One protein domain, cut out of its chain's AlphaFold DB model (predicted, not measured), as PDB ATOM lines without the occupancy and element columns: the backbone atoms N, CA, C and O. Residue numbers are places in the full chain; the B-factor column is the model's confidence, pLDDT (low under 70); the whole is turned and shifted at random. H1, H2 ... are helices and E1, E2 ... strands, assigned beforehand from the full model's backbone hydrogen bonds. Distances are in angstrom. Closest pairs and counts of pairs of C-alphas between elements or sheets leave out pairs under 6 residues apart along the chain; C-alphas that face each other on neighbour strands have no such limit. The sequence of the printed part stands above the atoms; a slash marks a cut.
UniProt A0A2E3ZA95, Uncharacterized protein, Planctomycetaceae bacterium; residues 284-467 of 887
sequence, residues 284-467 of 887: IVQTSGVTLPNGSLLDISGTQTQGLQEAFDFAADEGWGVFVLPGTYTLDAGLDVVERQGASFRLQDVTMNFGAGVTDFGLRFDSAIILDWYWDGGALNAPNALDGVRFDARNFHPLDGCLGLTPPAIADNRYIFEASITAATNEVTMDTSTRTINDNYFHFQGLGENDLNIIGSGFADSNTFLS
ATOM      1  N   ILE A 284     460.383 479.209 439.689       91.81
ATOM      2  CA  ILE A 284     460.265 479.001 441.137       91.81
ATOM      3  C   ILE A 284     458.943 479.592 441.615       91.81
ATOM      4  O   ILE A 284     458.630 480.745 441.319       91.81
ATOM      5  N   VAL A 285     458.194 478.819 442.393       94.12
ATOM      6  CA  VAL A 285     456.965 479.247 443.061       94.12
ATOM      7  C   VAL A 285     457.190 479.234 444.566       94.12
ATOM      8  O   VAL A 285     457.674 478.250 445.121       94.12
ATOM      9  N   GLN A 286     456.829 480.331 445.217       91.19
ATOM     10  CA  GLN A 286     456.897 480.524 446.661       91.19
ATOM     11  C   GLN A 286     455.604 481.200 447.136       91.19
ATOM     12  O   GLN A 286     454.894 481.824 446.349       91.19
ATOM     13  N   THR A 287     455.277 481.123 448.424       86.44
ATOM     14  CA  THR A 287     454.015 481.680 448.960       86.44
ATOM     15  C   THR A 287     453.865 483.196 448.753       86.44
ATOM     16  O   THR A 287     452.747 483.710 448.757       86.44
ATOM     17  N   SER A 288     454.975 483.910 448.535       83.69
ATOM     18  CA  SER A 288     455.023 485.347 448.238       83.69
ATOM     19  C   SER A 288     455.014 485.704 446.742       83.69
ATOM     20  O   SER A 288     454.909 486.887 446.414       83.69
ATOM     21  N   GLY A 289     455.115 484.736 445.821       90.94
ATOM     22  CA  GLY A 289     455.084 485.000 444.380       90.94
ATOM     23  C   GLY A 289     455.763 483.946 443.503       90.94
ATOM     24  O   GLY A 289     456.099 482.850 443.939       90.94
ATOM     25  N   VAL A 290     455.978 484.299 442.235       95.19
ATOM     26  CA  VAL A 290     456.595 483.421 441.229       95.19
ATOM     27  C   VAL A 290     457.797 484.124 440.605       95.19
ATOM     28  O   VAL A 290     457.655 485.209 440.035       95.19
ATOM     29  N   THR A 291     458.963 483.487 440.678       90.50
ATOM     30  CA  THR A 291     460.218 483.956 440.079       90.50
ATOM     31  C   THR A 291     460.486 483.186 438.791       90.50
ATOM     32  O   THR A 291     460.504 481.955 438.763       90.50
ATOM     33  N   LEU A 292     460.688 483.923 437.705       91.44
ATOM     34  CA  LEU A 292     460.981 483.392 436.379       91.44
ATOM     35  C   LEU A 292     462.483 483.077 436.224       91.44
ATOM     36  O   LEU A 292     463.298 483.667 436.936       91.44
ATOM     37  N   PRO A 293     462.876 482.235 435.244       85.94
ATOM     38  CA  PRO A 293     464.271 481.864 434.985       85.94
ATOM     39  C   PRO A 293     465.250 483.040 434.939       85.94
ATOM     40  O   PRO A 293     466.339 482.959 435.476       85.94
ATOM     41  N   ASN A 294     464.846 484.175 434.367       81.56
ATOM     42  CA  ASN A 294     465.673 485.383 434.258       81.56
ATOM     43  C   ASN A 294     465.746 486.239 435.548       81.56
ATOM     44  O   ASN A 294     466.150 487.402 435.479       81.56
ATOM     45  N   GLY A 295     465.272 485.721 436.686       82.50
ATOM     46  CA  GLY A 295     465.203 486.414 437.975       82.50
ATOM     47  C   GLY A 295     464.105 487.481 438.099       82.50
ATOM     48  O   GLY A 295     464.042 488.167 439.117       82.50
ATOM     49  N   SER A 296     463.242 487.667 437.092       86.00
ATOM     50  CA  SER A 296     462.106 488.600 437.187       86.00
ATOM     51  C   SER A 296     460.868 487.941 437.799       86.00
ATOM     52  O   SER A 296     460.679 486.735 437.678       86.00
ATOM     53  N   LEU A 297     460.012 488.732 438.447       90.50
ATOM     54  CA  LEU A 297     458.753 488.240 439.008       90.50
ATOM     55  C   LEU A 297     457.659 488.170 437.934       90.50
ATOM     56  O   LEU A 297     457.517 489.091 437.125       90.50
ATOM     57  N   LEU A 298     456.862 487.103 437.961       93.31
ATOM     58  CA  LEU A 298     455.643 486.983 437.164       93.31
ATOM     59  C   LEU A 298     454.529 487.848 437.777       93.31
ATOM     60  O   LEU A 298     454.350 487.879 438.995       93.31
ATOM     61  N   ASP A 299     453.757 488.539 436.936       93.50
ATOM     62  CA  ASP A 299     452.573 489.276 437.388       93.50
ATOM     63  C   ASP A 299     451.431 488.299 437.693       93.50
ATOM     64  O   ASP A 299     450.770 487.792 436.789       93.50
ATOM     65  N   ILE A 300     451.213 488.046 438.984       94.69
ATOM     66  CA  ILE A 300     450.137 487.193 439.509       94.69
ATOM     67  C   ILE A 300     448.947 488.019 440.037       94.69
ATOM     68  O   ILE A 300     448.152 487.545 440.851       94.69
ATOM     69  N   SER A 301     448.816 489.290 439.634       92.56
ATOM     70  CA  SER A 301     447.770 490.170 440.160       92.56
ATOM     71  C   SER A 301     446.358 489.692 439.786       92.56
ATOM     72  O   SER A 301     445.964 489.620 438.625       92.56
ATOM     73  N   GLY A 302     445.561 489.370 440.810       92.00
ATOM     74  CA  GLY A 302     444.218 488.807 440.634       92.00
ATOM     75  C   GLY A 302     444.171 487.289 440.418       92.00
ATOM     76  O   GLY A 302     443.092 486.783 440.103       92.00
ATOM     77  N   THR A 303     445.289 486.576 440.614       94.19
ATOM     78  CA  THR A 303     445.326 485.105 440.670       94.19
ATOM     79  C   THR A 303     444.306 484.545 441.668       94.19
ATOM     80  O   THR A 303     444.036 485.141 442.713       94.19
ATOM     81  N   GLN A 304     443.768 483.364 441.361       96.75
ATOM     82  CA  GLN A 304     442.982 482.541 442.294       96.75
ATOM     83  C   GLN A 304     443.802 481.377 442.870       96.75
ATOM     84  O   GLN A 304     443.268 480.562 443.615       96.75
ATOM     85  N   THR A 305     445.086 481.277 442.516       96.81
ATOM     86  CA  THR A 305     445.932 480.107 442.801       96.81
ATOM     87  C   THR A 305     447.289 480.479 443.412       96.81
ATOM     88  O   THR A 305     448.228 479.689 443.392       96.81
ATOM     89  N   GLN A 306     447.410 481.706 443.931       94.88
ATOM     90  CA  GLN A 306     448.667 482.284 444.433       94.88
ATOM     91  C   GLN A 306     449.842 482.168 443.440       94.88
ATOM     92  O   GLN A 306     450.996 482.057 443.838       94.88
ATOM     93  N   GLY A 307     449.549 482.217 442.137       96.31
ATOM     94  CA  GLY A 307     450.547 482.117 441.078       96.31
ATOM     95  C   GLY A 307     450.860 480.698 440.599       96.31
ATOM     96  O   GLY A 307     451.593 480.573 439.624       96.31
ATOM     97  N   LEU A 308     450.338 479.633 441.226       97.50
ATOM     98  CA  LEU A 308     450.647 478.254 440.817       97.50
ATOM     99  C   LEU A 308     450.164 477.943 439.395       97.50
ATOM    100  O   LEU A 308     450.937 477.411 438.601       97.50
ATOM    101  N   GLN A 309     448.931 478.320 439.039       97.62
ATOM    102  CA  GLN A 309     448.430 478.143 437.673       97.62
ATOM    103  C   GLN A 309     449.226 478.996 436.685       97.62
ATOM    104  O   GLN A 309     449.658 478.502 435.650       97.62
ATOM    105  N   GLU A 310     449.470 480.263 437.020       97.19
ATOM    106  CA  GLU A 310     450.210 481.184 436.161       97.19
ATOM    107  C   GLU A 310     451.659 480.711 435.926       97.19
ATOM    108  O   GLU A 310     452.187 480.848 434.821       97.19
ATOM    109  N   ALA A 311     452.286 480.089 436.930       96.81
ATOM    110  CA  ALA A 311     453.585 479.433 436.816       96.81
ATOM    111  C   ALA A 311     453.531 478.186 435.920       96.81
ATOM    112  O   ALA A 311     454.418 478.001 435.083       96.81
ATOM    113  N   PHE A 312     452.503 477.341 436.067       95.56
ATOM    114  CA  PHE A 312     452.309 476.147 435.238       95.56
ATOM    115  C   PHE A 312     452.062 476.505 433.765       95.56
ATOM    116  O   PHE A 312     452.636 475.851 432.889       95.56
ATOM    117  N   ASP A 313     451.291 477.562 433.502       93.94
ATOM    118  CA  ASP A 313     451.007 478.088 432.163       93.94
ATOM    119  C   ASP A 313     452.265 478.709 431.534       93.94
ATOM    120  O   ASP A 313     452.673 478.311 430.441       93.94
ATOM    121  N   PHE A 314     452.953 479.619 432.242       93.69
ATOM    122  CA  PHE A 314     454.196 480.235 431.755       93.69
ATOM    123  C   PHE A 314     455.258 479.177 431.434       93.69
ATOM    124  O   PHE A 314     455.894 479.207 430.380       93.69
ATOM    125  N   ALA A 315     455.436 478.206 432.330       91.88
ATOM    126  CA  ALA A 315     456.375 477.118 432.123       91.88
ATOM    127  C   ALA A 315     455.999 476.233 430.917       91.88
ATOM    128  O   ALA A 315     456.884 475.582 430.370       91.88
ATOM    129  N   ALA A 316     454.735 476.207 430.479       88.94
ATOM    130  CA  ALA A 316     454.287 475.456 429.303       88.94
ATOM    131  C   ALA A 316     454.585 476.209 428.002       88.94
ATOM    132  O   ALA A 316     455.145 475.649 427.058       88.94
ATOM    133  N   ASP A 317     454.280 477.505 427.975       86.81
ATOM    134  CA  ASP A 317     454.559 478.377 426.831       86.81
ATOM    135  C   ASP A 317     456.062 478.555 426.566       86.81
ATOM    136  O   ASP A 317     456.462 478.779 425.418       86.81
ATOM    137  N   GLU A 318     456.888 478.408 427.606       85.50
ATOM    138  CA  GLU A 318     458.340 478.608 427.578       85.50
ATOM    139  C   GLU A 318     459.163 477.329 427.864       85.50
ATOM    140  O   GLU A 318     460.389 477.389 427.867       85.50
ATOM    141  N   GLY A 319     458.536 476.162 428.054       84.56
ATOM    142  CA  GLY A 319     459.219 474.859 428.176       84.56
ATOM    143  C   GLY A 319     460.029 474.632 429.465       84.56
ATOM    144  O   GLY A 319     460.903 473.770 429.500       84.56
ATOM    145  N   TRP A 320     459.792 475.395 430.530       89.50
ATOM    146  CA  TRP A 320     460.555 475.279 431.780       89.50
ATOM    147  C   TRP A 320     460.010 474.189 432.717       89.50
ATOM    148  O   TRP A 320     458.828 473.827 432.669       89.50
ATOM    149  N   GLY A 321     460.886 473.689 433.595       91.12
ATOM    150  CA  GLY A 321     460.482 472.971 434.806       91.12
ATOM    151  C   GLY A 321     459.951 473.930 435.878       91.12
ATOM    152  O   GLY A 321     460.230 475.133 435.831       91.12
ATOM    153  N   VAL A 322     459.188 473.397 436.836       94.06
ATOM    154  CA  VAL A 322     458.569 474.170 437.925       94.06
ATOM    155  C   VAL A 322     458.976 473.600 439.279       94.06
ATOM    156  O   VAL A 322     458.848 472.403 439.531       94.06
ATOM    157  N   PHE A 323     459.429 474.482 440.160       93.50
ATOM    158  CA  PHE A 323     459.911 474.157 441.493       93.50
ATOM    159  C   PHE A 323     459.086 474.932 442.515       93.50
ATOM    160  O   PHE A 323     459.124 476.161 442.536       93.50
ATOM    161  N   VAL A 324     458.313 474.231 443.339       93.94
ATOM    162  CA  VAL A 324     457.447 474.836 444.357       93.94
ATOM    163  C   VAL A 324     458.111 474.672 445.718       93.94
ATOM    164  O   VAL A 324     458.317 473.548 446.175       93.94
ATOM    165  N   LEU A 325     458.474 475.790 446.345       89.25
ATOM    166  CA  LEU A 325     459.143 475.805 447.645       89.25
ATOM    167  C   LEU A 325     458.182 475.400 448.782       89.25
ATOM    168  O   LEU A 325     456.975 475.665 448.661       89.25
ATOM    169  N   PRO A 326     458.712 474.833 449.888       90.44
ATOM    170  CA  PRO A 326     457.949 474.515 451.093       90.44
ATOM    171  C   PRO A 326     457.031 475.646 451.547       90.44
ATOM    172  O   PRO A 326     457.413 476.819 451.572       90.44
ATOM    173  N   GLY A 327     455.799 475.296 451.916       90.06
ATOM    174  CA  GLY A 327     454.810 476.281 452.337       90.06
ATOM    175  C   GLY A 327     453.365 475.834 452.160       90.06
ATOM    176  O   GLY A 327     453.059 474.798 451.572       90.06
ATOM    177  N   THR A 328     452.451 476.652 452.681       96.69
ATOM    178  CA  THR A 328     451.006 476.453 452.525       96.69
ATOM    179  C   THR A 328     450.438 477.437 451.511       96.69
ATOM    180  O   THR A 328     450.514 478.649 451.709       96.69
ATOM    181  N   TYR A 329     449.819 476.904 450.464       97.25
ATOM    182  CA  TYR A 329     449.180 477.641 449.383       97.25
ATOM    183  C   TYR A 329     447.657 477.497 449.499       97.25
ATOM    184  O   TYR A 329     447.148 476.401 449.723       97.25
ATOM    185  N   THR A 330     446.915 478.594 449.370       96.56
ATOM    186  CA  THR A 330     445.444 478.633 449.432       96.56
ATOM    187  C   THR A 330     444.878 478.991 448.064       96.56
ATOM    188  O   THR A 330     445.231 480.022 447.496       96.56
ATOM    189  N   LEU A 331     444.013 478.126 447.532       98.12
ATOM    190  CA  LEU A 331     443.639 478.099 446.119       98.12
ATOM    191  C   LEU A 331     442.112 478.176 445.973       98.12
ATOM    192  O   LEU A 331     441.399 477.234 446.305       98.12
ATOM    193  N   ASP A 332     441.594 479.288 445.458       97.88
ATOM    194  CA  ASP A 332     440.159 479.480 445.190       97.88
ATOM    195  C   ASP A 332     439.697 478.819 443.872       97.88
ATOM    196  O   ASP A 332     438.498 478.767 443.586       97.88
ATOM    197  N   ALA A 333     440.638 478.281 443.088       98.19
ATOM    198  CA  ALA A 333     440.413 477.509 441.867       98.19
ATOM    199  C   ALA A 333     441.229 476.202 441.873       98.19
ATOM    200  O   ALA A 333     442.250 476.104 442.552       98.19
ATOM    201  N   GLY A 334     440.779 475.205 441.103       97.94
ATOM    202  CA  GLY A 334     441.565 473.998 440.820       97.94
ATOM    203  C   GLY A 334     442.752 474.301 439.895       97.94
ATOM    204  O   GLY A 334     442.682 475.235 439.095       97.94
ATOM    205  N   LEU A 335     443.817 473.505 439.997       98.19
ATOM    206  CA  LEU A 335     445.023 473.603 439.172       98.19
ATOM    207  C   LEU A 335     444.933 472.673 437.959       98.19
ATOM    208  O   LEU A 335     444.576 471.504 438.098       98.19
ATOM    209  N   ASP A 336     445.297 473.172 436.782       96.69
ATOM    210  CA  ASP A 336     445.326 472.430 435.523       96.69
ATOM    211  C   ASP A 336     446.751 472.433 434.950       96.69
ATOM    212  O   ASP A 336     447.244 473.445 434.454       96.69
ATOM    213  N   VAL A 337     447.430 471.290 435.020       95.50
ATOM    214  CA  VAL A 337     448.696 471.051 434.324       95.50
ATOM    215  C   VAL A 337     448.351 470.777 432.861       95.50
ATOM    216  O   VAL A 337     447.954 469.668 432.500       95.50
ATOM    217  N   VAL A 338     448.441 471.832 432.048       92.12
ATOM    218  CA  VAL A 338     448.185 471.829 430.594       92.12
ATOM    219  C   VAL A 338     449.103 470.861 429.838       92.12
ATOM    220  O   VAL A 338     450.026 470.294 430.416       92.12
ATOM    221  N   GLU A 339     448.876 470.668 428.537       89.44
ATOM    222  CA  GLU A 339     449.655 469.716 427.741       89.44
ATOM    223  C   GLU A 339     451.164 470.017 427.737       89.44
ATOM    224  O   GLU A 339     451.578 471.173 427.606       89.44
ATOM    225  N   ARG A 340     451.993 468.970 427.878       87.19
ATOM    226  CA  ARG A 340     453.460 469.065 428.017       87.19
ATOM    227  C   ARG A 340     454.212 467.972 427.265       87.19
ATOM    228  O   ARG A 340     453.705 466.872 427.068       87.19
ATOM    229  N   GLN A 341     455.466 468.270 426.924       83.62
ATOM    230  CA  GLN A 341     456.474 467.264 426.598       83.62
ATOM    231  C   GLN A 341     457.852 467.697 427.095       83.62
ATOM    232  O   GLN A 341     458.312 468.783 426.731       83.62
ATOM    233  N   GLY A 342     458.493 466.854 427.907       83.44
ATOM    234  CA  GLY A 342     459.712 467.219 428.627       83.44
ATOM    235  C   GLY A 342     459.412 468.260 429.702       83.44
ATOM    236  O   GLY A 342     459.404 469.464 429.436       83.44
ATOM    237  N   ALA A 343     459.134 467.831 430.928       88.31
ATOM    238  CA  ALA A 343     458.981 468.751 432.052       88.31
ATOM    239  C   ALA A 343     459.334 468.070 433.372       88.31
ATOM    240  O   ALA A 343     458.986 466.917 433.586       88.31
ATOM    241  N   SER A 344     459.958 468.807 434.288       91.25
ATOM    242  CA  SER A 344     460.130 468.347 435.667       91.25
ATOM    243  C   SER A 344     459.412 469.286 436.619       91.25
ATOM    244  O   SER A 344     459.591 470.504 436.562       91.25
ATOM    245  N   PHE A 345     458.595 468.693 437.477       94.19
ATOM    246  CA  PHE A 345     457.924 469.335 438.589       94.19
ATOM    247  C   PHE A 345     458.537 468.790 439.876       94.19
ATOM    248  O   PHE A 345     458.732 467.582 440.043       94.19
ATOM    249  N   ARG A 346     458.897 469.703 440.766       92.50
ATOM    250  CA  ARG A 346     459.542 469.415 442.042       92.50
ATOM    251  C   ARG A 346     458.793 470.207 443.107       92.50
ATOM    252  O   ARG A 346     458.638 471.419 442.971       92.50
ATOM    253  N   LEU A 347     458.297 469.521 444.129       93.94
ATOM    254  CA  LEU A 347     457.599 470.088 445.280       93.94
ATOM    255  C   LEU A 347     458.123 469.388 446.545       93.94
ATOM    256  O   LEU A 347     458.145 468.159 446.571       93.94
ATOM    257  N   GLN A 348     458.515 470.135 447.580       88.88
ATOM    258  CA  GLN A 348     458.794 469.586 448.917       88.88
ATOM    259  C   GLN A 348     457.961 470.323 449.964       88.88
ATOM    260  O   GLN A 348     457.887 471.547 449.923       88.88
ATOM    261  N   ASP A 349     457.342 469.588 450.891       90.75
ATOM    262  CA  ASP A 349     456.563 470.104 452.024       90.75
ATOM    263  C   ASP A 349     455.521 471.165 451.618       90.75
ATOM    264  O   ASP A 349     455.190 472.108 452.345       90.75
ATOM    265  N   VAL A 350     454.973 470.988 450.414       95.00
ATOM    266  CA  VAL A 350     453.942 471.848 449.838       95.00
ATOM    267  C   VAL A 350     452.576 471.379 450.316       95.00
ATOM    268  O   VAL A 350     452.166 470.245 450.074       95.00
ATOM    269  N   THR A 351     451.835 472.271 450.969       98.00
ATOM    270  CA  THR A 351     450.432 472.051 451.341       98.00
ATOM    271  C   THR A 351     449.525 472.909 450.468       98.00
ATOM    272  O   THR A 351     449.538 474.131 450.582       98.00
ATOM    273  N   MET A 352     448.714 472.292 449.609       98.50
ATOM    274  CA  MET A 352     447.729 472.973 448.763       98.50
ATOM    275  C   MET A 352     446.329 472.856 449.373       98.50
ATOM    276  O   MET A 352     445.748 471.774 449.405       98.50
ATOM    277  N   ASN A 353     445.774 473.971 449.842       98.44
ATOM    278  CA  ASN A 353     444.446 474.064 450.445       98.44
ATOM    279  C   ASN A 353     443.448 474.672 449.454       98.44
ATOM    280  O   ASN A 353     443.439 475.884 449.236       98.44
ATOM    281  N   PHE A 354     442.578 473.844 448.881       98.50
ATOM    282  CA  PHE A 354     441.573 474.296 447.922       98.50
ATOM    283  C   PHE A 354     440.303 474.792 448.629       98.50
ATOM    284  O   PHE A 354     439.727 474.125 449.495       98.50
ATOM    285  N   GLY A 355     439.852 475.986 448.248       97.75
ATOM    286  CA  GLY A 355     438.676 476.649 448.792       97.75
ATOM    287  C   GLY A 355     437.372 475.916 448.462       97.75
ATOM    288  O   GLY A 355     437.273 475.147 447.509       97.75
ATOM    289  N   ALA A 356     436.311 476.199 449.223       97.44
ATOM    290  CA  ALA A 356     435.022 475.507 449.087       97.44
ATOM    291  C   ALA A 356     434.284 475.735 447.744       97.44
ATOM    292  O   ALA A 356     433.244 475.123 447.508       97.44
ATOM    293  N   GLY A 357     434.793 476.620 446.878       97.38
ATOM    294  CA  GLY A 357     434.327 476.783 445.497       97.38
ATOM    295  C   GLY A 357     434.905 475.758 444.512       97.38
ATOM    296  O   GLY A 357     434.359 475.601 443.420       97.38
ATOM    297  N   VAL A 358     435.973 475.049 444.887       98.19
ATOM    298  CA  VAL A 358     436.636 474.035 444.058       98.19
ATOM    299  C   VAL A 358     435.895 472.708 444.214       98.19
ATOM    300  O   VAL A 358     436.094 471.983 445.187       98.19
ATOM    301  N   THR A 359     434.982 472.423 443.279       98.19
ATOM    302  CA  THR A 359     434.063 471.269 443.363       98.19
ATOM    303  C   THR A 359     434.261 470.192 442.294       98.19
ATOM    304  O   THR A 359     433.582 469.172 442.344       98.19
ATOM    305  N   ASP A 360     435.132 470.418 441.308       97.50
ATOM    306  CA  ASP A 360     435.388 469.469 440.211       97.50
ATOM    307  C   ASP A 360     436.653 468.653 440.514       97.50
ATOM    308  O   ASP A 360     436.555 467.529 440.996       97.50
ATOM    309  N   PHE A 361     437.831 469.263 440.380       98.12
ATOM    310  CA  PHE A 361     439.121 468.664 440.730       98.12
ATOM    311  C   PHE A 361     439.974 469.624 441.569       98.12
ATOM    312  O   PHE A 361     439.852 470.842 441.421       98.12
ATOM    313  N   GLY A 362     440.850 469.085 442.422       98.19
ATOM    314  CA  GLY A 362     441.940 469.847 443.043       98.19
ATOM    315  C   GLY A 362     443.059 470.112 442.035       98.19
ATOM    316  O   GLY A 362     443.270 471.246 441.613       98.19
ATOM    317  N   LEU A 363     443.727 469.048 441.590       98.31
ATOM    318  CA  LEU A 363     444.769 469.068 440.560       98.31
ATOM    319  C   LEU A 363     444.337 468.219 439.358       98.31
ATOM    320  O   LEU A 363     443.847 467.105 439.534       98.31
ATOM    321  N   ARG A 364     444.549 468.703 438.134       97.75
ATOM    322  CA  ARG A 364     444.310 467.948 436.900       97.75
ATOM    323  C   ARG A 364     445.537 467.941 435.996       97.75
ATOM    324  O   ARG A 364     446.225 468.947 435.889       97.75
ATOM    325  N   PHE A 365     445.762 466.823 435.313       96.75
ATOM    326  CA  PHE A 365     446.745 466.667 434.244       96.75
ATOM    327  C   PHE A 365     446.037 466.510 432.894       96.75
ATOM    328  O   PHE A 365     445.143 465.672 432.751       96.75
ATOM    329  N   ASP A 366     446.421 467.327 431.914       94.00
ATOM    330  CA  ASP A 366     446.175 467.093 430.487       94.00
ATOM    331  C   ASP A 366     447.231 466.118 429.912       94.00
ATOM    332  O   ASP A 366     447.991 465.495 430.653       94.00
ATOM    333  N   SER A 367     447.282 465.965 428.589       91.12
ATOM    334  CA  SER A 367     448.239 465.102 427.891       91.12
ATOM    335  C   SER A 367     449.692 465.487 428.155       91.12
ATOM    336  O   SER A 367     450.147 466.565 427.764       91.12
ATOM    337  N   ALA A 368     450.441 464.560 428.736       90.19
ATOM    338  CA  ALA A 368     451.856 464.705 429.035       90.19
ATOM    339  C   ALA A 368     452.650 463.525 428.466       90.19
ATOM    340  O   ALA A 368     452.144 462.399 428.414       90.19
ATOM    341  N   ILE A 369     453.890 463.788 428.060       86.38
ATOM    342  CA  ILE A 369     454.880 462.754 427.752       86.38
ATOM    343  C   ILE A 369     456.270 463.195 428.214       86.38
ATOM    344  O   ILE A 369     456.640 464.355 428.020       86.38
ATOM    345  N   ILE A 370     457.042 462.302 428.842       85.62
ATOM    346  CA  ILE A 370     458.332 462.649 429.473       85.62
ATOM    347  C   ILE A 370     458.138 463.786 430.507       85.62
ATOM    348  O   ILE A 370     458.819 464.816 430.501       85.62
ATOM    349  N   LEU A 371     457.108 463.656 431.348       90.62
ATOM    350  CA  LEU A 371     456.874 464.520 432.502       90.62
ATOM    351  C   LEU A 371     457.247 463.776 433.782       90.62
ATOM    352  O   LEU A 371     456.693 462.722 434.089       90.62
ATOM    353  N   ASP A 372     458.126 464.397 434.557       91.62
ATOM    354  CA  ASP A 372     458.551 463.928 435.864       91.62
ATOM    355  C   ASP A 372     457.945 464.800 436.967       91.62
ATOM    356  O   ASP A 372     458.409 465.913 437.229       91.62
ATOM    357  N   TRP A 373     456.890 464.312 437.608       94.44
ATOM    358  CA  TRP A 373     456.243 464.956 438.741       94.44
ATOM    359  C   TRP A 373     456.716 464.332 440.045       94.44
ATOM    360  O   TRP A 373     456.461 463.158 440.313       94.44
ATOM    361  N   TYR A 374     457.350 465.143 440.885       93.12
ATOM    362  CA  TYR A 374     457.842 464.729 442.188       93.12
ATOM    363  C   TYR A 374     457.348 465.666 443.287       93.12
ATOM    364  O   TYR A 374     457.743 466.833 443.334       93.12
ATOM    365  N   TRP A 375     456.500 465.143 444.171       94.12
ATOM    366  CA  TRP A 375     455.988 465.842 445.346       94.12
ATOM    367  C   TRP A 375     456.331 465.043 446.605       94.12
ATOM    368  O   TRP A 375     455.825 463.937 446.785       94.12
ATOM    369  N   ASP A 376     457.192 465.607 447.451       91.00
ATOM    370  CA  ASP A 376     457.697 465.013 448.693       91.00
ATOM    371  C   ASP A 376     457.106 465.724 449.916       91.00
ATOM    372  O   ASP A 376     457.321 466.923 450.088       91.00
ATOM    373  N   GLY A 377     456.334 465.031 450.750       90.38
ATOM    374  CA  GLY A 377     455.707 465.626 451.934       90.38
ATOM    375  C   GLY A 377     454.622 466.677 451.645       90.38
ATOM    376  O   GLY A 377     454.239 466.960 450.508       90.38
ATOM    377  N   GLY A 378     454.085 467.271 452.712       94.88
ATOM    378  CA  GLY A 378     452.927 468.169 452.631       94.88
ATOM    379  C   GLY A 378     451.606 467.446 452.310       94.88
ATOM    380  O   GLY A 378     451.407 466.293 452.697       94.88
ATOM    381  N   ALA A 379     450.663 468.138 451.658       97.12
ATOM    382  CA  ALA A 379     449.310 467.621 451.410       97.12
ATOM    383  C   ALA A 379     448.569 468.317 450.252       97.12
ATOM    384  O   ALA A 379     448.735 469.514 450.018       97.12
ATOM    385  N   LEU A 380     447.657 467.594 449.598       98.06
ATOM    386  CA  LEU A 380     446.676 468.120 448.644       98.06
ATOM    387  C   LEU A 380     445.275 468.046 449.272       98.06
ATOM    388  O   LEU A 380     444.609 467.013 449.238       98.06
ATOM    389  N   ASN A 381     444.808 469.163 449.825       98.19
ATOM    390  CA  ASN A 381     443.543 469.262 450.547       98.19
ATOM    391  C   ASN A 381     442.440 469.857 449.657       98.19
ATOM    392  O   ASN A 381     442.204 471.068 449.674       98.19
ATOM    393  N   ALA A 382     441.717 469.008 448.922       97.88
ATOM    394  CA  ALA A 382     440.575 469.384 448.082       97.88
ATOM    395  C   ALA A 382     439.232 468.775 448.560       97.88
ATOM    396  O   ALA A 382     438.502 468.180 447.767       97.88
ATOM    397  N   PRO A 383     438.822 468.953 449.837       97.69
ATOM    398  CA  PRO A 383     437.717 468.210 450.466       97.69
ATOM    399  C   PRO A 383     436.311 468.487 449.898       97.69
ATOM    400  O   PRO A 383     435.338 467.903 450.370       97.69
ATOM    401  N   ASN A 384     436.179 469.394 448.923       97.81
ATOM    402  CA  ASN A 384     434.924 469.695 448.224       97.81
ATOM    403  C   ASN A 384     434.948 469.274 446.743       97.81
ATOM    404  O   ASN A 384     433.889 469.279 446.112       97.81
ATOM    405  N   ALA A 385     436.114 468.910 446.199       98.06
ATOM    406  CA  ALA A 385     436.282 468.485 444.815       98.06
ATOM    407  C   ALA A 385     435.849 467.026 444.630       98.06
ATOM    408  O   ALA A 385     436.103 466.193 445.500       98.06
ATOM    409  N   LEU A 386     435.216 466.706 443.497       97.31
ATOM    410  CA  LEU A 386     434.890 465.324 443.135       97.31
ATOM    411  C   LEU A 386     436.161 464.462 443.100       97.31
ATOM    412  O   LEU A 386     436.182 463.386 443.696       97.31
ATOM    413  N   ASP A 387     437.205 464.981 442.452       97.62
ATOM    414  CA  ASP A 387     438.504 464.334 442.274       97.62
ATOM    415  C   ASP A 387     439.612 465.133 443.002       97.62
ATOM    416  O   ASP A 387     439.704 466.352 442.861       97.62
ATOM    417  N   GLY A 388     440.483 464.482 443.773       97.38
ATOM    418  CA  GLY A 388     441.649 465.139 444.385       97.38
ATOM    419  C   GLY A 388     442.699 465.465 443.325       97.38
ATOM    420  O   GLY A 388     442.972 466.633 443.035       97.38
ATOM    421  N   VAL A 389     443.213 464.410 442.692       98.12
ATOM    422  CA  VAL A 389     444.021 464.440 441.470       98.12
ATOM    423  C   VAL A 389     443.236 463.784 440.332       98.12
ATOM    424  O   VAL A 389     442.642 462.721 440.506       98.12
ATOM    425  N   ARG A 390     443.252 464.383 439.140       97.69
ATOM    426  CA  ARG A 390     442.570 463.865 437.949       97.69
ATOM    427  C   ARG A 390     443.509 463.800 436.747       97.69
ATOM    428  O   ARG A 390     444.055 464.814 436.332       97.69
ATOM    429  N   PHE A 391     443.632 462.639 436.125       97.25
ATOM    430  CA  PHE A 391     444.323 462.471 434.847       97.25
ATOM    431  C   PHE A 391     443.267 462.443 433.737       97.25
ATOM    432  O   PHE A 391     442.417 461.556 433.725       97.25
ATOM    433  N   ASP A 392     443.266 463.448 432.860       94.56
ATOM    434  CA  ASP A 392     442.221 463.688 431.853       94.56
ATOM    435  C   ASP A 392     442.852 464.328 430.607       94.56
ATOM    436  O   ASP A 392     442.904 465.554 430.446       94.56
ATOM    437  N   ALA A 393     443.379 463.462 429.739       91.81
ATOM    438  CA  ALA A 393     443.992 463.838 428.472       91.81
ATOM    439  C   ALA A 393     442.940 464.442 427.522       91.81
ATOM    440  O   ALA A 393     441.990 463.775 427.096       91.81
ATOM    441  N   ARG A 394     443.114 465.710 427.142       89.56
ATOM    442  CA  ARG A 394     442.169 466.485 426.318       89.56
ATOM    443  C   ARG A 394     442.840 467.017 425.051       89.56
ATOM    444  O   ARG A 394     442.310 466.808 423.953       89.56
ATOM    445  N   ASN A 395     444.003 467.649 425.195       86.69
ATOM    446  CA  ASN A 395     444.768 468.326 424.143       86.69
ATOM    447  C   ASN A 395     445.884 467.432 423.579       86.69
ATOM    448  O   ASN A 395     446.288 466.468 424.208       86.69
ATOM    449  N   PHE A 396     446.391 467.695 422.373       80.69
ATOM    450  CA  PHE A 396     447.509 466.906 421.830       80.69
ATOM    451  C   PHE A 396     448.831 467.329 422.487       80.69
ATOM    452  O   PHE A 396     449.109 468.523 422.535       80.69
ATOM    453  N   HIS A 397     449.663 466.378 422.925       73.62
ATOM    454  CA  HIS A 397     451.008 466.691 423.427       73.62
ATOM    455  C   HIS A 397     451.937 467.197 422.286       73.62
ATOM    456  O   HIS A 397     451.743 466.816 421.120       73.62
ATOM    457  N   PRO A 398     452.961 468.023 422.593       63.91
ATOM    458  CA  PRO A 398     453.704 468.826 421.614       63.91
ATOM    459  C   PRO A 398     454.262 468.145 420.343       63.91
ATOM    460  O   PRO A 398     454.018 468.672 419.255       63.91
ATOM    461  N   LEU A 399     454.991 467.018 420.405       61.06
ATOM    462  CA  LEU A 399     455.566 466.386 419.197       61.06
ATOM    463  C   LEU A 399     454.622 465.393 418.520       61.06
ATOM    464  O   LEU A 399     454.129 465.666 417.421       61.06
ATOM    465  N   ASP A 400     454.378 464.233 419.136       55.31
ATOM    466  CA  ASP A 400     453.851 463.077 418.390       55.31
ATOM    467  C   ASP A 400     452.375 463.253 417.977       55.31
ATOM    468  O   ASP A 400     451.926 462.746 416.940       55.31
ATOM    469  N   GLY A 401     451.648 464.102 418.711       48.66
ATOM    470  CA  GLY A 401     450.269 464.473 418.421       48.66
ATOM    471  C   GLY A 401     450.151 465.410 417.218       48.66
ATOM    472  O   GLY A 401     449.198 465.315 416.439       48.66
ATOM    473  N   CYS A 402     451.151 466.264 416.981       49.50
ATOM    474  CA  CYS A 402     451.149 467.201 415.857       49.50
ATOM    475  C   CYS A 402     451.375 466.515 414.497       49.50
ATOM    476  O   CYS A 402     450.963 467.049 413.462       49.50
ATOM    477  N   LEU A 403     451.959 465.309 414.476       51.09
ATOM    478  CA  LEU A 403     452.006 464.463 413.275       51.09
ATOM    479  C   LEU A 403     450.652 463.787 412.977       51.09
ATOM    480  O   LEU A 403     450.491 463.176 411.918       51.09
ATOM    481  N   GLY A 404     449.676 463.891 413.888       52.19
ATOM    482  CA  GLY A 404     448.391 463.195 413.816       52.19
ATOM    483  C   GLY A 404     448.523 461.674 413.932       52.19
ATOM    484  O   GLY A 404     447.641 460.955 413.460       52.19
ATOM    485  N   LEU A 405     449.640 461.196 414.494       52.69
ATOM    486  CA  LEU A 405     449.963 459.775 414.634       52.69
ATOM    487  C   LEU A 405     449.424 459.206 415.946       52.69
ATOM    488  O   LEU A 405     448.847 458.119 415.929       52.69
ATOM    489  N   THR A 406     449.531 459.959 417.041       63.06
ATOM    490  CA  THR A 406     448.910 459.623 418.325       63.06
ATOM    491  C   THR A 406     447.723 460.547 418.635       63.06
ATOM    492  O   THR A 406     447.744 461.739 418.305       63.06
ATOM    493  N   PRO A 407     446.631 460.020 419.222       75.38
ATOM    494  CA  PRO A 407     445.633 460.859 419.879       75.38
ATOM    495  C   PRO A 407     446.243 461.505 421.141       75.38
ATOM    496  O   PRO A 407     447.284 461.046 421.601       75.38
ATOM    497  N   PRO A 408     445.586 462.518 421.739       80.25
ATOM    498  CA  PRO A 408     445.889 462.969 423.098       80.25
ATOM    499  C   PRO A 408     446.049 461.781 424.059       80.25
ATOM    500  O   PRO A 408     445.230 460.856 424.030       80.25
ATOM    501  N   ALA A 409     447.099 461.796 424.869       89.25
ATOM    502  CA  ALA A 409     447.460 460.710 425.766       89.25
ATOM    503  C   ALA A 409     448.329 461.239 426.910       89.25
ATOM    504  O   ALA A 409     449.034 462.236 426.751       89.25
ATOM    505  N   ILE A 410     448.292 460.540 428.038       91.50
ATOM    506  CA  ILE A 410     449.284 460.662 429.110       91.50
ATOM    507  C   ILE A 410     450.142 459.400 428.992       91.50
ATOM    508  O   ILE A 410     449.628 458.301 429.220       91.50
ATOM    509  N   ALA A 411     451.386 459.550 428.533       88.06
ATOM    510  CA  ALA A 411     452.287 458.449 428.182       88.06
ATOM    511  C   ALA A 411     453.706 458.638 428.735       88.06
ATOM    512  O   ALA A 411     454.187 459.762 428.765       88.06
ATOM    513  N   ASP A 412     454.375 457.565 429.160       85.81
ATOM    514  CA  ASP A 412     455.803 457.570 429.535       85.81
ATOM    515  C   ASP A 412     456.199 458.673 430.549       85.81
ATOM    516  O   ASP A 412     457.249 459.309 430.437       85.81
ATOM    517  N   ASN A 413     455.337 458.936 431.539       90.38
ATOM    518  CA  ASN A 413     455.561 459.918 432.610       90.38
ATOM    519  C   ASN A 413     455.847 459.235 433.957       90.38
ATOM    520  O   ASN A 413     455.350 458.134 434.223       90.38
ATOM    521  N   ARG A 414     456.555 459.932 434.854       90.31
ATOM    522  CA  ARG A 414     456.768 459.528 436.251       90.31
ATOM    523  C   ARG A 414     455.979 460.447 437.186       90.31
ATOM    524  O   ARG A 414     456.180 461.654 437.187       90.31
ATOM    525  N   TYR A 415     455.098 459.878 438.003       93.50
ATOM    526  CA  TYR A 415     454.291 460.604 438.987       93.50
ATOM    527  C   TYR A 415     454.527 460.053 440.397       93.50
ATOM    528  O   TYR A 415     454.090 458.946 440.713       93.50
ATOM    529  N   ILE A 416     455.194 460.833 441.248       92.38
ATOM    530  CA  ILE A 416     455.395 460.567 442.677       92.38
ATOM    531  C   ILE A 416     454.598 461.582 443.499       92.38
ATOM    532  O   ILE A 416     454.843 462.787 443.419       92.38
ATOM    533  N   PHE A 417     453.689 461.078 444.331       94.19
ATOM    534  CA  PHE A 417     452.970 461.837 445.349       94.19
ATOM    535  C   PHE A 417     453.230 461.220 446.728       94.19
ATOM    536  O   PHE A 417     452.476 460.365 447.181       94.19
ATOM    537  N   GLU A 418     454.273 461.680 447.414       92.00
ATOM    538  CA  GLU A 418     454.555 461.389 448.832       92.00
ATOM    539  C   GLU A 418     453.857 462.404 449.765       92.00
ATOM    540  O   GLU A 418     454.310 462.689 450.872       92.00
ATOM    541  N   ALA A 419     452.739 462.961 449.292       92.31
ATOM    542  CA  ALA A 419     451.876 463.915 449.976       92.31
ATOM    543  C   ALA A 419     450.478 463.307 450.138       92.31
ATOM    544  O   ALA A 419     449.959 462.692 449.202       92.31
ATOM    545  N   SER A 420     449.831 463.510 451.287       94.38
ATOM    546  CA  SER A 420     448.470 463.003 451.499       94.38
ATOM    547  C   SER A 420     447.470 463.743 450.609       94.38
ATOM    548  O   SER A 420     447.401 464.976 450.656       94.38
ATOM    549  N   ILE A 421     446.664 463.013 449.842       96.50
ATOM    550  CA  ILE A 421     445.590 463.576 449.017       96.50
ATOM    551  C   ILE A 421     444.275 463.507 449.807       96.50
ATOM    552  O   ILE A 421     444.065 462.615 450.619       96.50
ATOM    553  N   THR A 422     443.383 464.480 449.631       95.75
ATOM    554  CA  THR A 422     442.043 464.469 450.232       95.75
ATOM    555  C   THR A 422     441.035 465.085 449.272       95.75
ATOM    556  O   THR A 422     441.219 466.208 448.803       95.75
ATOM    557  N   ALA A 423     439.941 464.367 449.022       96.19
ATOM    558  CA  ALA A 423     438.878 464.745 448.093       96.19
ATOM    559  C   ALA A 423     437.479 464.511 448.691       96.19
ATOM    560  O   ALA A 423     437.335 463.901 449.750       96.19
ATOM    561  N   ALA A 424     436.427 464.967 448.007       95.19
ATOM    562  CA  ALA A 424     435.043 464.700 448.404       95.19
ATOM    563  C   ALA A 424     434.516 463.337 447.922       95.19
ATOM    564  O   ALA A 424     433.480 462.881 448.414       95.19
ATOM    565  N   THR A 425     435.136 462.706 446.915       93.62
ATOM    566  CA  THR A 425     434.688 461.402 446.387       93.62
ATOM    567  C   THR A 425     435.836 460.478 445.991       93.62
ATOM    568  O   THR A 425     435.898 459.386 446.543       93.62
ATOM    569  N   ASN A 426     436.731 460.890 445.087       94.88
ATOM    570  CA  ASN A 426     437.874 460.081 444.647       94.88
ATOM    571  C   ASN A 426     439.168 460.844 444.939       94.88
ATOM    572  O   ASN A 426     439.298 461.990 444.510       94.88
ATOM    573  N   GLU A 427     440.142 460.242 445.616       96.00
ATOM    574  CA  GLU A 427     441.435 460.907 445.825       96.00
ATOM    575  C   GLU A 427     442.212 460.989 444.506       96.00
ATOM    576  O   GLU A 427     442.739 462.051 444.179       96.00
ATOM    577  N   VAL A 428     442.172 459.932 443.686       96.75
ATOM    578  CA  VAL A 428     442.718 459.928 442.323       96.75
ATOM    579  C   VAL A 428     441.698 459.396 441.313       96.75
ATOM    580  O   VAL A 428     441.176 458.295 441.467       96.75
ATOM    581  N   THR A 429     441.468 460.136 440.226       97.06
ATOM    582  CA  THR A 429     440.674 459.686 439.071       97.06
ATOM    583  C   THR A 429     441.528 459.593 437.805       97.06
ATOM    584  O   THR A 429     442.206 460.543 437.423       97.06
ATOM    585  N   MET A 430     441.443 458.456 437.114       96.31
ATOM    586  CA  MET A 430     442.045 458.198 435.802       96.31
ATOM    587  C   MET A 430     440.939 458.208 434.734       96.31
ATOM    588  O   MET A 430     440.272 457.191 434.519       96.31
ATOM    589  N   ASP A 431     440.700 459.348 434.077       95.50
ATOM    590  CA  ASP A 431     439.654 459.486 433.057       95.50
ATOM    591  C   ASP A 431     440.184 459.153 431.655       95.50
ATOM    592  O   ASP A 431     440.876 459.926 430.994       95.50
ATOM    593  N   THR A 432     439.812 457.966 431.186       93.44
ATOM    594  CA  THR A 432     440.141 457.430 429.858       93.44
ATOM    595  C   THR A 432     438.895 457.282 428.981       93.44
ATOM    596  O   THR A 432     438.836 456.463 428.059       93.44
ATOM    597  N   SER A 433     437.843 458.058 429.273       90.31
ATOM    598  CA  SER A 433     436.597 458.065 428.493       90.31
ATOM    599  C   SER A 433     436.775 458.647 427.086       90.31
ATOM    600  O   SER A 433     436.037 458.297 426.161       90.31
ATOM    601  N   THR A 434     437.773 459.514 426.913       81.56
ATOM    602  CA  THR A 434     438.098 460.224 425.671       81.56
ATOM    603  C   THR A 434     439.365 459.693 424.989       81.56
ATOM    604  O   THR A 434     439.465 459.791 423.757       81.56
ATOM    605  N   ARG A 435     440.332 459.179 425.769       89.81
ATOM    606  CA  ARG A 435     441.769 459.048 425.440       89.81
ATOM    607  C   ARG A 435     442.474 457.932 426.214       89.81
ATOM    608  O   ARG A 435     441.832 457.255 427.010       89.81
ATOM    609  N   THR A 436     443.767 457.726 425.951       90.12
ATOM    610  CA  THR A 436     444.586 456.728 426.651       90.12
ATOM    611  C   THR A 436     445.443 457.323 427.763       90.12
ATOM    612  O   THR A 436     445.918 458.455 427.681       90.12
ATOM    613  N   ILE A 437     445.637 456.514 428.801       91.94
ATOM    614  CA  ILE A 437     446.685 456.672 429.809       91.94
ATOM    615  C   ILE A 437     447.464 455.362 429.727       91.94
ATOM    616  O   ILE A 437     446.878 454.299 429.958       91.94
ATOM    617  N   ASN A 438     448.727 455.405 429.322       87.19
ATOM    618  CA  ASN A 438     449.536 454.224 429.007       87.19
ATOM    619  C   ASN A 438     450.989 454.428 429.432       87.19
ATOM    620  O   ASN A 438     451.459 455.549 429.441       87.19
ATOM    621  N   ASP A 439     451.687 453.356 429.803       82.50
ATOM    622  CA  ASP A 439     453.148 453.371 430.006       82.50
ATOM    623  C   ASP A 439     453.662 454.316 431.116       82.50
ATOM    624  O   ASP A 439     454.862 454.505 431.291       82.50
ATOM    625  N   ASN A 440     452.761 454.874 431.932       87.56
ATOM    626  CA  ASN A 440     453.128 455.756 433.034       87.56
ATOM    627  C   ASN A 440     453.481 454.975 434.290       87.56
ATOM    628  O   ASN A 440     452.985 453.873 434.561       87.56
ATOM    629  N   TYR A 441     454.251 455.643 435.127       86.31
ATOM    630  CA  TYR A 441     454.615 455.206 436.450       86.31
ATOM    631  C   TYR A 441     453.928 456.074 437.503       86.31
ATOM    632  O   TYR A 441     454.026 457.300 437.472       86.31
ATOM    633  N   PHE A 442     453.265 455.430 438.458       90.62
ATOM    634  CA  PHE A 442     452.506 456.077 439.518       90.62
ATOM    635  C   PHE A 442     452.917 455.549 440.896       90.62
ATOM    636  O   PHE A 442     452.817 454.352 441.180       90.62
ATOM    637  N   HIS A 443     453.277 456.463 441.790       90.50
ATOM    638  CA  HIS A 443     453.287 456.237 443.227       90.50
ATOM    639  C   HIS A 443     452.446 457.308 443.923       90.50
ATOM    640  O   HIS A 443     452.609 458.501 443.666       90.50
ATOM    641  N   PHE A 444     451.571 456.869 444.824       92.06
ATOM    642  CA  PHE A 444     450.778 457.735 445.684       92.06
ATOM    643  C   PHE A 444     450.816 457.179 447.107       92.06
ATOM    644  O   PHE A 444     450.483 456.011 447.336       92.06
ATOM    645  N   GLN A 445     451.209 458.009 448.061       88.50
ATOM    646  CA  GLN A 445     451.325 457.637 449.459       88.50
ATOM    647  C   GLN A 445     449.942 457.429 450.084       88.50
ATOM    648  O   GLN A 445     449.071 458.292 450.028       88.50
ATOM    649  N   GLY A 446     449.755 456.274 450.723       84.25
ATOM    650  CA  GLY A 446     448.583 455.995 451.556       84.25
ATOM    651  C   GLY A 446     447.292 455.601 450.829       84.25
ATOM    652  O   GLY A 446     446.364 455.187 451.521       84.25
ATOM    653  N   LEU A 447     447.227 455.652 449.489       81.88
ATOM    654  CA  LEU A 447     446.013 455.264 448.755       81.88
ATOM    655  C   LEU A 447     445.653 453.787 448.973       81.88
ATOM    656  O   LEU A 447     446.469 452.882 448.769       81.88
ATOM    657  N   GLY A 448     444.394 453.542 449.320       76.31
ATOM    658  CA  GLY A 448     443.759 452.234 449.306       76.31
ATOM    659  C   GLY A 448     443.016 451.942 447.997       76.31
ATOM    660  O   GLY A 448     442.939 452.744 447.071       76.31
ATOM    661  N   GLU A 449     442.420 450.749 447.931       60.06
ATOM    662  CA  GLU A 449     441.712 450.238 446.743       60.06
ATOM    663  C   GLU A 449     440.516 451.105 446.308       60.06
ATOM    664  O   GLU A 449     440.171 451.130 445.131       60.06
ATOM    665  N   ASN A 450     439.876 451.805 447.251       70.25
ATOM    666  CA  ASN A 450     438.688 452.619 446.978       70.25
ATOM    667  C   ASN A 450     439.025 454.050 446.536       70.25
ATOM    668  O   ASN A 450     438.124 454.774 446.118       70.25
ATOM    669  N   ASP A 451     440.294 454.447 446.635       83.88
ATOM    670  CA  ASP A 451     440.716 455.844 446.502       83.88
ATOM    671  C   ASP A 451     441.181 456.166 445.064       83.88
ATOM    672  O   ASP A 451     441.309 457.334 444.691       83.88
ATOM    673  N   LEU A 452     441.342 455.123 444.233       90.62
ATOM    674  CA  LEU A 452     441.630 455.179 442.797       90.62
ATOM    675  C   LEU A 452     440.390 454.822 441.954       90.62
ATOM    676  O   LEU A 452     439.949 453.674 441.901       90.62
ATOM    677  N   ASN A 453     439.876 455.793 441.202       94.50
ATOM    678  CA  ASN A 453     438.722 455.652 440.316       94.50
ATOM    679  C   ASN A 453     439.147 455.663 438.836       94.50
ATOM    680  O   ASN A 453     439.595 456.684 438.317       94.50
ATOM    681  N   ILE A 454     438.984 454.546 438.120       93.25
ATOM    682  CA  ILE A 454     439.326 454.452 436.688       93.25
ATOM    683  C   ILE A 454     438.055 454.494 435.834       93.25
ATOM    684  O   ILE A 454     437.187 453.624 435.933       93.25
ATOM    685  N   ILE A 455     437.965 455.487 434.947       94.44
ATOM    686  CA  ILE A 455     436.830 455.709 434.045       94.44
ATOM    687  C   ILE A 455     437.261 455.410 432.605       94.44
ATOM    688  O   ILE A 455     438.344 455.795 432.175       94.44
ATOM    689  N   GLY A 456     436.391 454.770 431.821       91.88
ATOM    690  CA  GLY A 456     436.624 454.502 430.398       91.88
ATOM    691  C   GLY A 456     437.320 453.168 430.124       91.88
ATOM    692  O   GLY A 456     437.234 452.232 430.915       91.88
ATOM    693  N   SER A 457     437.940 453.054 428.949       88.50
ATOM    694  CA  SER A 457     438.623 451.830 428.495       88.50
ATOM    695  C   SER A 457     439.957 452.110 427.796       88.50
ATOM    696  O   SER A 457     440.452 451.251 427.067       88.50
ATOM    697  N   GLY A 458     440.484 453.328 427.931       86.94
ATOM    698  CA  GLY A 458     441.792 453.727 427.408       86.94
ATOM    699  C   GLY A 458     442.912 453.616 428.445       86.94
ATOM    700  O   GLY A 458     444.060 453.894 428.114       86.94
ATOM    701  N   PHE A 459     442.596 453.224 429.683       88.62
ATOM    702  CA  PHE A 459     443.598 452.925 430.698       88.62
ATOM    703  C   PHE A 459     444.302 451.626 430.314       88.62
ATOM    704  O   PHE A 459     443.710 450.547 430.390       88.62
ATOM    705  N   ALA A 460     445.533 451.736 429.826       83.81
ATOM    706  CA  ALA A 460     446.290 450.580 429.391       83.81
ATOM    707  C   ALA A 460     446.800 449.787 430.595       83.81
ATOM    708  O   ALA A 460     447.225 450.351 431.606       83.81
ATOM    709  N   ASP A 461     446.856 448.467 430.438       75.62
ATOM    710  CA  ASP A 461     447.493 447.593 431.420       75.62
ATOM    711  C   ASP A 461     448.986 447.916 431.594       75.62
ATOM    712  O   ASP A 461     449.568 447.425 432.551       75.62
ATOM    713  N   SER A 462     449.611 448.680 430.684       74.06
ATOM    714  CA  SER A 462     451.042 449.000 430.688       74.06
ATOM    715  C   SER A 462     451.481 450.018 431.741       74.06
ATOM    716  O   SER A 462     452.656 450.025 432.106       74.06
ATOM    717  N   ASN A 463     450.549 450.779 432.322       82.38
ATOM    718  CA  ASN A 463     450.851 451.603 433.491       82.38
ATOM    719  C   ASN A 463     451.341 450.739 434.673       82.38
ATOM    720  O   ASN A 463     451.014 449.551 434.797       82.38
ATOM    721  N   THR A 464     452.113 451.352 435.565       80.06
ATOM    722  CA  THR A 464     452.677 450.710 436.755       80.06
ATOM    723  C   THR A 464     452.308 451.517 437.997       80.06
ATOM    724  O   THR A 464     452.671 452.683 438.099       80.06
ATOM    725  N   PHE A 465     451.595 450.894 438.939       83.00
ATOM    726  CA  PHE A 465     451.325 451.451 440.269       83.00
ATOM    727  C   PHE A 465     452.191 450.747 441.305       83.00
ATOM    728  O   PHE A 465     452.175 449.515 441.372       83.00
ATOM    729  N   LEU A 466     452.882 451.513 442.145       72.31
ATOM    730  CA  LEU A 466     453.694 450.970 443.229       72.31
ATOM    731  C   LEU A 466     453.125 451.348 444.596       72.31
ATOM    732  O   LEU A 466     452.822 452.509 444.860       72.31
ATOM    733  N   SER A 467     453.009 450.353 445.479       66.94
ATOM    734  CA  SER A 467     452.525 450.507 446.860       66.94
ATOM    735  C   SER A 467     453.521 451.207 447.789       66.94
ATOM    736  O   SER A 467     453.144 451.678 448.858       66.94
TER     737      SER A 467
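AT A GLANCE: This is residues 284 to 467 of the 887 residues of an uncharacterized protein of Planctomycetaceae bacterium (UniProt A0A2E3ZA95). The chain is wound in stacked turns, a solenoid in which E5, E8, E10, E13 and E16 make one wall, E6, E9, E12, E15 and E17 run side by side opposite it, and E4, E7 and the last residues of E9 and E12 make a third side. H1 caps one end of the stack, next to E5 and E3, with the hairpin E1 and E2 beside it. The printed part has 184 residues, mostly strand, with one named helix and 17 named strands in the order E1, E2, H1, then E3 to E17. The whole is compact, with a radius of gyration of the C-alphas of 15.5 A and spans of 42 by 38 by 27 A.

HOW THE PARTS SIT: E1, residues 284 to 286, and E2, residues 289 to 291, form an antiparallel hairpin (N 284 to O 291, 2.9 A). H1, residues 308 to 317, is on the branched ten-strand sheet, which curls round it; each of its O i to N i+4 pairs is within hydrogen-bond range. H1 only grazes the five-strand sheet; its closest C-alphas to E5, residues 335 to 337, are Gln 309 and Leu 335, 5.9 A. E3, residues 322 to 324, has E1 on one side (N 285 to O 323, 2.8 A) and E6, residues 340 to 348, on the other (N 322 to O 344, 2.9 A), both parallel. E9, residues 368 to 382, bends by 109 degrees at residue 371; E6 (N 345 to O 372, 2.8 A) and E7, residues 350 to 354 (N 352 to O 379, 2.8 A), lie on one side of it, E12, residues 414 to 423 (N 373 to O 414, 2.8 A), on the other. E4, residues 327 to 331, is E7's parallel neighbour (N 329 to O 351, 2.8 A). E15, residues 441 to 444, lies on the other side of E12 from E9 (N 415 to O 441, 2.8 A), and E17, residues 464 to 466, lies on the other side of E15 from E12 (N 442 to O 464, 2.8 A). The five-strand sheet runs E5, E8 (361 to 365), E10 (387 to 392), E13 (426 to 432), E16 (452 to 456), parallel, with N 365 to O 390 at 2.8 A; with the branched sheet it forms a sandwich, two sheets face to face, in which the parts that face each other are 8.6 A apart centre to centre. E11, residues 409 to 411, and E14, residues 436 to 438, are parallel (N 438 to O 410, 3.0 A).

IN THESE COORDINATES: E1 begins at C-alpha 284 (460.265, 479.001, 441.137), and E17 ends at C-alpha 466 (453.694, 450.970, 443.229). E9 measures 22.6 A, E12 22.1 A, E6 21.6 A and H1 14.5 A.

THE WHOLE: The C-alphas farthest apart, Gly 295 and Ser 457, are 44.6 A apart. The printed part has no cut; the long links are E2 to H1 and E10 to E11. Residues 398 to 406, 449 and 467 have pLDDT under 70.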